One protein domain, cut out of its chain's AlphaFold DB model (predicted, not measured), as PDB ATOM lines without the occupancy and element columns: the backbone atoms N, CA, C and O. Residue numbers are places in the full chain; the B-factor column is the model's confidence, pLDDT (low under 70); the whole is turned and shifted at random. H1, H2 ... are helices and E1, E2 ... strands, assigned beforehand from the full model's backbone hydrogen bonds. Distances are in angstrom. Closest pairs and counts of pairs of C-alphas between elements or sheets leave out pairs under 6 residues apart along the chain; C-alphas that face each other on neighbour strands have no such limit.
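This is residues 2 to 88 of the 147 residues of the protein "Hypothetical protein" of Rotaria sp. Silwood2 (UniProt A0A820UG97). A loose helical part, H1 to H4, takes up one end of the domain, and a thin hairpin of two strands, E1 and E2, makes the other end of the long axis. H4 meets H2 nearly at a right angle, and H3 lies between H4 and the strand hairpin. The printed part has 87 residues, with four named helices and two named strands that follow each other along the chain as H1, H2, E1, E2, H3, H4; the sheet, E1 - E2, is antiparallel, and the class is mostly helix. The whole is loose, with a radius of gyration of the C-alphas of 16.2 A, and flat, spanning 55 by 34 by 18 A.

Find C-alpha 2 at (60.530, -7.448, 1.933), where H1, residues 2 to 6, begins. H2, residues 14 to 28, runs 21.4 A. Next come E1, residues 38 to 42, 13.3 A, and E2, residues 48 to 52, 13.1 A. H3, residues 55 to 64, runs 14.6 A; H4, residues 75 to 86, runs 16.6 A to C-alpha 86 at (55.476, 8.361, 9.142).

H1 touches H2 at residues 17 to 21 of H2 alone; the closest C-alphas, of Met 2 and Asn 21, are 7.1 A apart. H4 touches H2 with residues 76 to 77 alone, about perpendicular at 88 degrees; look at C-alphas 20 and 76, the closest, 5.5 A apart. H3 and H4, a helical hairpin, only just touch, with 3 pairs of C-alphas within 8 A, the closest those of Phe 63 and Ser 78 at 5.9 A; they run opposite ways at a shallow tilt of 22 degrees. In the hairpin E1 and E2, N 39 and O 51 are 2.8 A apart, within hydrogen-bond range. Every O i to N i+4 pair is within that range in H1, H2 and H4; in H3, 4 of 6 are.

The C-alphas of Asp 14 and Asp 45 are the farthest apart, 54.7 A. The printed part has no cut, and no link is long. Residue 88 alone has a pLDDT under 70.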
ATOM      1  N   MET A   2      59.143  -7.091   1.557       80.69
ATOM      2  CA  MET A   2      60.530  -7.448   1.933       80.69
ATOM      3  C   MET A   2      61.626  -6.551   1.337       80.69
ATOM      4  O   MET A   2      62.639  -6.328   1.985       80.69
ATOM      5  N   ILE A   3      61.425  -6.019   0.124       80.38
ATOM      6  CA  ILE A   3      62.366  -5.068  -0.493       80.38
ATOM      7  C   ILE A   3      62.466  -3.802   0.369       80.38
ATOM      8  O   ILE A   3      63.544  -3.467   0.829       80.38
ATOM      9  N   VAL A   4      61.330  -3.171   0.689       79.44
ATOM     10  CA  VAL A   4      61.280  -1.957   1.527       79.44
ATOM     11  C   VAL A   4      61.836  -2.207   2.931       79.44
ATOM     12  O   VAL A   4      62.516  -1.352   3.481       79.44
ATOM     13  N   ALA A   5      61.576  -3.384   3.504       80.00
ATOM     14  CA  ALA A   5      62.101  -3.755   4.816       80.00
ATOM     15  C   ALA A   5      63.639  -3.823   4.842       80.00
ATOM     16  O   ALA A   5      64.251  -3.370   5.804       80.00
ATOM     17  N   ARG A   6      64.260  -4.340   3.774       81.88
ATOM     18  CA  ARG A   6      65.725  -4.419   3.638       81.88
ATOM     19  C   ARG A   6      66.389  -3.057   3.458       81.88
ATOM     20  O   ARG A   6      67.515  -2.878   3.904       81.88
ATOM     21  N   GLU A   7      65.682  -2.100   2.865       83.62
ATOM     22  CA  GLU A   7      66.149  -0.712   2.741       83.62
ATOM     23  C   GLU A   7      66.107   0.058   4.078       83.62
ATOM     24  O   GLU A   7      66.577   1.191   4.160       83.62
ATOM     25  N   LEU A   8      65.571  -0.544   5.150       82.06
ATOM     26  CA  LEU A   8      65.485   0.047   6.489       82.06
ATOM     27  C   LEU A   8      66.237  -0.802   7.538       82.06
ATOM     28  O   LEU A   8      65.634  -1.247   8.520       82.06
ATOM     29  N   PRO A   9      67.565  -0.996   7.396       77.94
ATOM     30  CA  PRO A   9      68.348  -1.893   8.258       77.94
ATOM     31  C   PRO A   9      68.433  -1.421   9.717       77.94
ATOM     32  O   PRO A   9      68.673  -2.209  10.623       77.94
ATOM     33  N   HIS A  10      68.212  -0.130   9.977       82.38
ATOM     34  CA  HIS A  10      68.161   0.409  11.340       82.38
ATOM     35  C   HIS A  10      66.840   0.106  12.059       82.38
ATOM     36  O   HIS A  10      66.745   0.272  13.275       82.38
ATOM     37  N   LEU A  11      65.806  -0.298  11.315       82.44
ATOM     38  CA  LEU A  11      64.476  -0.550  11.855       82.44
ATOM     39  C   LEU A  11      64.248  -2.032  12.170       82.44
ATOM     40  O   LEU A  11      63.521  -2.335  13.122       82.44
ATOM     41  N   LEU A  12      64.830  -2.933  11.378       87.00
ATOM     42  CA  LEU A  12      64.576  -4.372  11.420       87.00
ATOM     43  C   LEU A  12      65.897  -5.145  11.376       87.00
ATOM     44  O   LEU A  12      66.723  -4.903  10.501       87.00
ATOM     45  N   SER A  13      66.071  -6.065  12.321       86.12
ATOM     46  CA  SER A  13      67.148  -7.059  12.310       86.12
ATOM     47  C   SER A  13      66.844  -8.209  11.340       86.12
ATOM     48  O   SER A  13      65.714  -8.341  10.868       86.12
ATOM     49  N   ASP A  14      67.825  -9.069  11.055       83.06
ATOM     50  CA  ASP A  14      67.613 -10.232  10.178       83.06
ATOM     51  C   ASP A  14      66.546 -11.197  10.734       83.06
ATOM     52  O   ASP A  14      65.695 -11.665   9.977       83.06
ATOM     53  N   ASP A  15      66.500 -11.403  12.054       85.12
ATOM     54  CA  ASP A  15      65.446 -12.197  12.706       85.12
ATOM     55  C   ASP A  15      64.057 -11.548  12.539       85.12
ATOM     56  O   ASP A  15      63.052 -12.232  12.312       85.12
ATOM     57  N   ASP A  16      63.988 -10.210  12.579       89.19
ATOM     58  CA  ASP A  16      62.740  -9.483  12.334       89.19
ATOM     59  C   ASP A  16      62.256  -9.674  10.888       89.19
ATOM     60  O   ASP A  16      61.049  -9.676  10.646       89.19
ATOM     61  N   LEU A  17      63.158  -9.844   9.913       89.12
ATOM     62  CA  LEU A  17      62.798 -10.031   8.503       89.12
ATOM     63  C   LEU A  17      62.075 -11.365   8.263       89.12
ATOM     64  O   LEU A  17      61.101 -11.408   7.501       89.12
ATOM     65  N   ASP A  18      62.499 -12.438   8.927       90.00
ATOM     66  CA  ASP A  18      61.840 -13.744   8.825       90.00
ATOM     67  C   ASP A  18      60.465 -13.737   9.501       90.00
ATOM     68  O   ASP A  18      59.470 -14.228   8.941       90.00
ATOM     69  N   GLN A  19      60.372 -13.100  10.671       91.56
ATOM     70  CA  GLN A  19      59.094 -12.896  11.345       91.56
ATOM     71  C   GLN A  19      58.152 -12.022  10.506       91.56
ATOM     72  O   GLN A  19      56.980 -12.356  10.338       91.56
ATOM     73  N   LEU A  20      58.660 -10.944   9.914       93.19
ATOM     74  CA  LEU A  20      57.909 -10.044   9.046       93.19
ATOM     75  C   LEU A  20      57.340 -10.765   7.816       93.19
ATOM     76  O   LEU A  20      56.188 -10.539   7.444       93.19
ATOM     77  N   ASN A  21      58.120 -11.646   7.188       92.12
ATOM     78  CA  ASN A  21      57.659 -12.453   6.056       92.12
ATOM     79  C   ASN A  21      56.516 -13.398   6.471       92.12
ATOM     80  O   ASN A  21      55.528 -13.548   5.748       92.12
ATOM     81  N   SER A  22      56.619 -13.990   7.661       92.31
ATOM     82  CA  SER A  22      55.573 -14.844   8.232       92.31
ATOM     83  C   SER A  22      54.298 -14.050   8.536       92.31
ATOM     84  O   SER A  22      53.210 -14.431   8.103       92.31
ATOM     85  N   GLU A  23      54.429 -12.902   9.204       94.00
ATOM     86  CA  GLU A  23      53.316 -11.997   9.510       94.00
ATOM     87  C   GLU A  23      52.631 -11.478   8.240       94.00
ATOM     88  O   GLU A  23      51.405 -11.426   8.180       94.00
ATOM     89  N   TRP A  24      53.396 -11.155   7.195       93.38
ATOM     90  CA  TRP A  24      52.853 -10.721   5.908       93.38
ATOM     91  C   TRP A  24      51.984 -11.782   5.251       93.38
ATOM     92  O   TRP A  24      50.896 -11.484   4.769       93.38
ATOM     93  N   ARG A  25      52.447 -13.035   5.243       93.44
ATOM     94  CA  ARG A  25      51.681 -14.157   4.687       93.44
ATOM     95  C   ARG A  25      50.389 -14.386   5.460       93.44
ATOM     96  O   ARG A  25      49.373 -14.695   4.846       93.44
ATOM     97  N   LEU A  26      50.419 -14.226   6.781       93.31
ATOM     98  CA  LEU A  26      49.216 -14.294   7.607       93.31
ATOM     99  C   LEU A  26      48.257 -13.143   7.285       93.31
ATOM    100  O   LEU A  26      47.084 -13.392   7.046       93.31
ATOM    101  N   TYR A  27      48.766 -11.913   7.200       93.69
ATOM    102  CA  TYR A  27      47.973 -10.730   6.864       93.69
ATOM    103  C   TYR A  27      47.302 -10.833   5.487       93.69
ATOM    104  O   TYR A  27      46.130 -10.503   5.358       93.69
ATOM    105  N   VAL A  28      48.000 -11.341   4.465       92.00
ATOM    106  CA  VAL A  28      47.431 -11.536   3.116       92.00
ATOM    107  C   VAL A  28      46.253 -12.517   3.115       92.00
ATOM    108  O   VAL A  28      45.361 -12.397   2.282       92.00
ATOM    109  N   ASN A  29      46.241 -13.473   4.044       92.44
ATOM    110  CA  ASN A  29      45.147 -14.432   4.200       92.44
ATOM    111  C   ASN A  29      44.078 -13.965   5.199       92.44
ATOM    112  O   ASN A  29      43.145 -14.712   5.489       92.44
ATOM    113  N   GLU A  30      44.208 -12.759   5.752       92.38
ATOM    114  CA  GLU A  30      43.252 -12.221   6.706       92.38
ATOM    115  C   GLU A  30      42.009 -11.695   5.981       92.38
ATOM    116  O   GLU A  30      42.098 -10.921   5.027       92.38
ATOM    117  N   THR A  31      40.826 -12.065   6.469       93.31
ATOM    118  CA  THR A  31      39.574 -11.491   5.973       93.31
ATOM    119  C   THR A  31      39.387 -10.099   6.565       93.31
ATOM    120  O   THR A  31      39.119  -9.948   7.757       93.31
ATOM    121  N   ILE A  32      39.522  -9.081   5.720       92.69
ATOM    122  CA  ILE A  32      39.388  -7.679   6.110       92.69
ATOM    123  C   ILE A  32      37.936  -7.214   5.914       92.69
ATOM    124  O   ILE A  32      37.440  -7.280   4.789       92.69
ATOM    125  N   PRO A  33      37.260  -6.701   6.959       93.31
ATOM    126  CA  PRO A  33      35.913  -6.152   6.828       93.31
ATOM    127  C   PRO A  33      35.879  -4.879   5.972       93.31
ATOM    128  O   PRO A  33      36.724  -3.992   6.132       93.31
ATOM    129  N   ASN A  34      34.874  -4.759   5.100       91.94
ATOM    130  CA  ASN A  34      34.731  -3.605   4.207       91.94
ATOM    131  C   ASN A  34      34.556  -2.294   4.982       91.94
ATOM    132  O   ASN A  34      35.099  -1.267   4.580       91.94
ATOM    133  N   GLU A  35      33.903  -2.319   6.149       92.25
ATOM    134  CA  GLU A  35      33.695  -1.122   6.972       92.25
ATOM    135  C   GLU A  35      34.993  -0.430   7.442       92.25
ATOM    136  O   GLU A  35      34.964   0.737   7.854       92.25
ATOM    137  N   TRP A  36      36.136  -1.129   7.394       93.38
ATOM    138  CA  TRP A  36      37.432  -0.585   7.809       93.38
ATOM    139  C   TRP A  36      38.033   0.362   6.777       93.38
ATOM    140  O   TRP A  36      38.859   1.200   7.137       93.38
ATOM    141  N   TYR A  37      37.629   0.246   5.513       91.69
ATOM    142  CA  TYR A  37      38.146   1.075   4.428       91.69
ATOM    143  C   TYR A  37      37.051   1.746   3.599       91.69
ATOM    144  O   TYR A  37      37.353   2.721   2.922       91.69
ATOM    145  N   GLU A  38      35.793   1.326   3.707       93.88
ATOM    146  CA  GLU A  38      34.646   1.927   3.026       93.88
ATOM    147  C   GLU A  38      33.659   2.551   4.018       93.88
ATOM    148  O   GLU A  38      33.497   2.122   5.166       93.88
ATOM    149  N   HIS A  39      32.979   3.598   3.564       90.62
ATOM    150  CA  HIS A  39      31.785   4.108   4.209       90.62
ATOM    151  C   HIS A  39      30.792   4.635   3.176       90.62
ATOM    152  O   HIS A  39      31.166   5.256   2.177       90.62
ATOM    153  N   ASN A  40      29.510   4.433   3.459       88.94
ATOM    154  CA  ASN A  40      28.451   4.961   2.615       88.94
ATOM    155  C   ASN A  40      28.331   6.470   2.845       88.94
ATOM    156  O   ASN A  40      28.506   6.982   3.958       88.94
ATOM    157  N   SER A  41      28.074   7.196   1.767       83.94
ATOM    158  CA  SER A  41      27.788   8.623   1.789       83.94
ATOM    159  C   SER A  41      26.641   8.924   0.837       83.94
ATOM    160  O   SER A  41      26.486   8.256  -0.183       83.94
ATOM    161  N   VAL A  42      25.825   9.917   1.178       82.25
ATOM    162  CA  VAL A  42      24.696  10.329   0.341       82.25
ATOM    163  C   VAL A  42      25.170  11.427  -0.605       82.25
ATOM    164  O   VAL A  42      25.686  12.456  -0.162       82.25
ATOM    165  N   GLY A  43      25.043  11.178  -1.908       80.31
ATOM    166  CA  GLY A  43      25.311  12.156  -2.957       80.31
ATOM    167  C   GLY A  43      24.222  13.225  -3.066       80.31
ATOM    168  O   GLY A  43      23.170  13.136  -2.435       80.31
ATOM    169  N   VAL A  44      24.465  14.227  -3.914       77.62
ATOM    170  CA  VAL A  44      23.546  15.360  -4.147       77.62
ATOM    171  C   VAL A  44      22.152  14.891  -4.602       77.62
ATOM    172  O   VAL A  44      21.156  15.483  -4.203       77.62
ATOM    173  N   ASP A  45      22.075  13.762  -5.315       82.00
ATOM    174  CA  ASP A  45      20.827  13.182  -5.837       82.00
ATOM    175  C   ASP A  45      20.300  11.993  -5.012       82.00
ATOM    176  O   ASP A  45      19.625  11.110  -5.535       82.00
ATOM    177  N   SER A  46      20.635  11.915  -3.718       79.94
ATOM    178  CA  SER A  46      20.267  10.783  -2.839       79.94
ATOM    179  C   SER A  46      20.794   9.413  -3.295       79.94
ATOM    180  O   SER A  46      20.340   8.377  -2.813       79.94
ATOM    181  N   GLN A  47      21.771   9.394  -4.205       82.69
ATOM    182  CA  GLN A  47      22.481   8.182  -4.595       82.69
ATOM    183  C   GLN A  47      23.470   7.777  -3.502       82.69
ATOM    184  O   GLN A  47      24.172   8.620  -2.936       82.69
ATOM    185  N   GLU A  48      23.531   6.479  -3.222       83.62
ATOM    186  CA  GLU A  48      24.514   5.916  -2.307       83.62
ATOM    187  C   GLU A  48      25.878   5.857  -3.006       83.62
ATOM    188  O   GLU A  48      26.049   5.188  -4.024       83.62
ATOM    189  N   ILE A  49      26.843   6.613  -2.483       88.69
ATOM    190  CA  ILE A  49      28.212   6.691  -2.996       88.69
ATOM    191  C   ILE A  49      29.144   6.076  -1.957       88.69
ATOM    192  O   ILE A  49      29.197   6.539  -0.810       88.69
ATOM    193  N   ILE A  50      29.921   5.079  -2.377       89.38
ATOM    194  CA  ILE A  50      30.987   4.487  -1.567       89.38
ATOM    195  C   ILE A  50      32.157   5.471  -1.515       89.38
ATOM    196  O   ILE A  50      32.689   5.884  -2.546       89.38
ATOM    197  N   LYS A  51      32.558   5.856  -0.303       91.62
ATOM    198  CA  LYS A  51      33.765   6.646  -0.050       91.62
ATOM    199  C   LYS A  51      34.769   5.833   0.747       91.62
ATOM    200  O   LYS A  51      34.396   5.052   1.620       91.62
ATOM    201  N   TYR A  52      36.046   6.064   0.466       92.38
ATOM    202  CA  TYR A  52      37.131   5.395   1.168       92.38
ATOM    203  C   TYR A  52      37.561   6.172   2.406       92.38
ATOM    204  O   TYR A  52      37.647   7.403   2.397       92.38
ATOM    205  N   ARG A  53      37.834   5.438   3.483       91.94
ATOM    206  CA  ARG A  53      38.378   5.998   4.717       91.94
ATOM    207  C   ARG A  53      39.871   6.310   4.559       91.94
ATOM    208  O   ARG A  53      40.552   5.675   3.753       91.94
ATOM    209  N   PRO A  54      40.396   7.251   5.358       91.31
ATOM    210  CA  PRO A  54      41.830   7.491   5.460       91.31
ATOM    211  C   PRO A  54      42.636   6.218   5.772       91.31
ATOM    212  O   PRO A  54      42.178   5.328   6.494       91.31
ATOM    213  N   VAL A  55      43.858   6.140   5.238       90.69
ATOM    214  CA  VAL A  55      44.726   4.952   5.349       90.69
ATOM    215  C   VAL A  55      45.113   4.630   6.800       90.69
ATOM    216  O   VAL A  55      45.239   3.466   7.174       90.69
ATOM    217  N   ASP A  56      45.251   5.645   7.648       90.56
ATOM    218  CA  ASP A  56      45.536   5.515   9.078       90.56
ATOM    219  C   ASP A  56      44.356   4.904   9.848       90.56
ATOM    220  O   ASP A  56      44.569   4.093  10.754       90.56
ATOM    221  N   TYR A  57      43.117   5.217   9.448       92.56
ATOM    222  CA  TYR A  57      41.917   4.600  10.015       92.56
ATOM    223  C   TYR A  57      41.909   3.091   9.768       92.56
ATOM    224  O   TYR A  57      41.689   2.310  10.696       92.56
ATOM    225  N   TYR A  58      42.211   2.679   8.538       94.25
ATOM    226  CA  TYR A  58      42.328   1.272   8.172       94.25
ATOM    227  C   TYR A  58      43.393   0.555   9.019       94.25
ATOM    228  O   TYR A  58      43.116  -0.443   9.693       94.25
ATOM    229  N   TRP A  59      44.615   1.094   9.044       94.06
ATOM    230  CA  TRP A  59      45.738   0.451   9.727       94.06
ATOM    231  C   TRP A  59      45.592   0.430  11.246       94.06
ATOM    232  O   TRP A  59      46.068  -0.508  11.885       94.06
ATOM    233  N   LYS A  60      44.871   1.390  11.838       94.12
ATOM    234  CA  LYS A  60      44.521   1.369  13.264       94.12
ATOM    235  C   LYS A  60      43.848   0.057  13.667       94.12
ATOM    236  O   LYS A  60      44.168  -0.477  14.729       94.12
ATOM    237  N   HIS A  61      42.944  -0.470  12.842       95.00
ATOM    238  CA  HIS A  61      42.267  -1.730  13.138       95.00
ATOM    239  C   HIS A  61      43.223  -2.926  13.071       95.00
ATOM    240  O   HIS A  61      43.222  -3.764  13.974       95.00
ATOM    241  N   ILE A  62      44.109  -2.960  12.073       94.19
ATOM    242  CA  ILE A  62      45.143  -3.997  11.945       94.19
ATOM    243  C   ILE A  62      46.107  -3.968  13.137       94.19
ATOM    244  O   ILE A  62      46.409  -5.009  13.717       94.19
ATOM    245  N   PHE A  63      46.532  -2.779  13.573       94.50
ATOM    246  CA  PHE A  63      47.420  -2.612  14.728       94.50
ATOM    247  C   PHE A  63      46.782  -3.067  16.045       94.50
ATOM    248  O   PHE A  63      47.493  -3.427  16.985       94.50
ATOM    249  N   ALA A  64      45.451  -3.031  16.129       94.56
ATOM    250  CA  ALA A  64      44.700  -3.457  17.303       94.56
ATOM    251  C   ALA A  64      44.436  -4.971  17.339       94.56
ATOM    252  O   ALA A  64      44.070  -5.485  18.399       94.56
ATOM    253  N   MET A  65      44.632  -5.693  16.227       94.50
ATOM    254  CA  MET A  65      44.388  -7.133  16.169       94.50
ATOM    255  C   MET A  65      45.258  -7.898  17.168       94.50
ATOM    256  O   MET A  65      46.464  -7.659  17.303       94.50
ATOM    257  N   LYS A  66      44.637  -8.865  17.846       94.75
ATOM    258  CA  LYS A  66      45.289  -9.719  18.837       94.75
ATOM    259  C   LYS A  66      45.410 -11.154  18.344       94.75
ATOM    260  O   LYS A  66      44.556 -11.643  17.610       94.75
ATOM    261  N   ASN A  67      46.499 -11.811  18.726       91.12
ATOM    262  CA  ASN A  67      46.665 -13.246  18.542       91.12
ATOM    263  C   ASN A  67      45.890 -14.017  19.627       91.12
ATOM    264  O   ASN A  67      45.343 -13.431  20.561       91.12
ATOM    265  N   SER A  68      45.863 -15.344  19.515       89.69
ATOM    266  CA  SER A  68      45.200 -16.235  20.480       89.69
ATOM    267  C   SER A  68      45.736 -16.105  21.912       89.69
ATOM    268  O   SER A  68      45.024 -16.418  22.860       89.69
ATOM    269  N   SER A  69      46.963 -15.613  22.081       89.12
ATOM    270  CA  SER A  69      47.602 -15.367  23.378       89.12
ATOM    271  C   SER A  69      47.358 -13.950  23.924       89.12
ATOM    272  O   SER A  69      47.911 -13.598  24.962       89.12
ATOM    273  N   GLY A  70      46.573 -13.110  23.237       88.44
ATOM    274  CA  GLY A  70      46.294 -11.721  23.631       88.44
ATOM    275  C   GLY A  70      47.396 -10.708  23.280       88.44
ATOM    276  O   GLY A  70      47.240  -9.509  23.526       88.44
ATOM    277  N   GLY A  71      48.493 -11.155  22.668       90.62
ATOM    278  CA  GLY A  71      49.551 -10.303  22.123       90.62
ATOM    279  C   GLY A  71      49.147  -9.653  20.798       90.62
ATOM    280  O   GLY A  71      48.166 -10.047  20.174       90.62
ATOM    281  N   THR A  72      49.884  -8.636  20.351       93.25
ATOM    282  CA  THR A  72      49.650  -8.009  19.037       93.25
ATOM    283  C   THR A  72      49.890  -9.023  17.918       93.25
ATOM    284  O   THR A  72      50.946  -9.648  17.879       93.25
ATOM    285  N   LYS A  73      48.911  -9.189  17.019       94.06
ATOM    286  CA  LYS A  73      48.930 -10.226  15.973       94.06
ATOM    287  C   LYS A  73      50.020 -10.003  14.922       94.06
ATOM    288  O   LYS A  73      50.639 -10.960  14.479       94.06
ATOM    289  N   PHE A  74      50.245  -8.746  14.554       94.62
ATOM    290  CA  PHE A  74      51.167  -8.336  13.495       94.62
ATOM    291  C   PHE A  74      52.176  -7.329  14.047       94.62
ATOM    292  O   PHE A  74      52.065  -6.131  13.788       94.62
ATOM    293  N   LEU A  75      53.088  -7.767  14.910       93.00
ATOM    294  CA  LEU A  75      53.961  -6.857  15.649       93.00
ATOM    295  C   LEU A  75      54.981  -6.176  14.730       93.00
ATOM    296  O   LEU A  75      55.070  -4.943  14.713       93.00
ATOM    297  N   ILE A  76      55.730  -6.969  13.965       94.19
ATOM    298  CA  ILE A  76      56.820  -6.475  13.117       94.19
ATOM    299  C   ILE A  76      56.257  -5.751  11.896       94.19
ATOM    300  O   ILE A  76      56.723  -4.666  11.542       94.19
ATOM    301  N   LEU A  77      55.181  -6.277  11.311       93.31
ATOM    302  CA  LEU A  77      54.461  -5.614  10.231       93.31
ATOM    303  C   LEU A  77      53.911  -4.255  10.683       93.31
ATOM    304  O   LEU A  77      54.066  -3.266   9.968       93.31
ATOM    305  N   SER A  78      53.336  -4.167  11.888       93.50
ATOM    306  CA  SER A  78      52.870  -2.882  12.431       93.50
ATOM    307  C   SER A  78      54.012  -1.888  12.606       93.50
ATOM    308  O   SER A  78      53.836  -0.706  12.322       93.50
ATOM    309  N   LYS A  79      55.176  -2.349  13.081       91.88
ATOM    310  CA  LYS A  79      56.370  -1.509  13.238       91.88
ATOM    311  C   LYS A  79      56.793  -0.927  11.891       91.88
ATOM    312  O   LYS A  79      56.908   0.290  11.772       91.88
ATOM    313  N   LEU A  80      56.930  -1.775  10.872       91.38
ATOM    314  CA  LEU A  80      57.320  -1.355   9.528       91.38
ATOM    315  C   LEU A  80      56.315  -0.373   8.915       91.38
ATOM    316  O   LEU A  80      56.707   0.682   8.425       91.38
ATOM    317  N   VAL A  81      55.022  -0.696   8.954       91.69
ATOM    318  CA  VAL A  81      53.990   0.138   8.325       91.69
ATOM    319  C   VAL A  81      53.882   1.496   9.006       91.69
ATOM    320  O   VAL A  81      53.789   2.505   8.314       91.69
ATOM    321  N   LYS A  82      53.951   1.560  10.342       91.12
ATOM    322  CA  LYS A  82      53.981   2.844  11.061       91.12
ATOM    323  C   LYS A  82      55.168   3.693  10.633       91.12
ATOM    324  O   LYS A  82      54.989   4.877  10.380       91.12
ATOM    325  N   SER A  83      56.349   3.088  10.513       89.00
ATOM    326  CA  SER A  83      57.539   3.793  10.042       89.00
ATOM    327  C   SER A  83      57.355   4.314   8.622       89.00
ATOM    328  O   SER A  83      57.586   5.495   8.397       89.00
ATOM    329  N   ILE A  84      56.857   3.492   7.695       87.69
ATOM    330  CA  ILE A  84      56.618   3.908   6.306       87.69
ATOM    331  C   ILE A  84      55.581   5.035   6.231       87.69
ATOM    332  O   ILE A  84      55.818   6.016   5.543       87.69
ATOM    333  N   LEU A  85      54.461   4.929   6.950       84.62
ATOM    334  CA  LEU A  85      53.413   5.960   6.950       84.62
ATOM    335  C   LEU A  85      53.849   7.255   7.650       84.62
ATOM    336  O   LEU A  85      53.269   8.306   7.403       84.62
ATOM    337  N   SER A  86      54.859   7.185   8.521       83.06
ATOM    338  CA  SER A  86      55.476   8.361   9.142       83.06
ATOM    339  C   SER A  86      56.558   9.014   8.281       83.06
ATOM    340  O   SER A  86      56.998  10.119   8.601       83.06
ATOM    341  N   LEU A  87      56.998   8.363   7.196       79.62
ATOM    342  CA  LEU A  87      57.877   9.005   6.228       79.62
ATOM    343  C   LEU A  87      57.056  10.070   5.505       79.62
ATOM    344  O   LEU A  87      56.161   9.752   4.724       79.62
ATOM    345  N   SER A  88      57.352  11.340   5.790       66.25
ATOM    346  CA  SER A  88      56.709  12.456   5.106       66.25
ATOM    347  C   SER A  88      56.832  12.276   3.592       66.25
ATOM    348  O   SER A  88      57.936  12.137   3.062       66.25
TER     349      SER A  88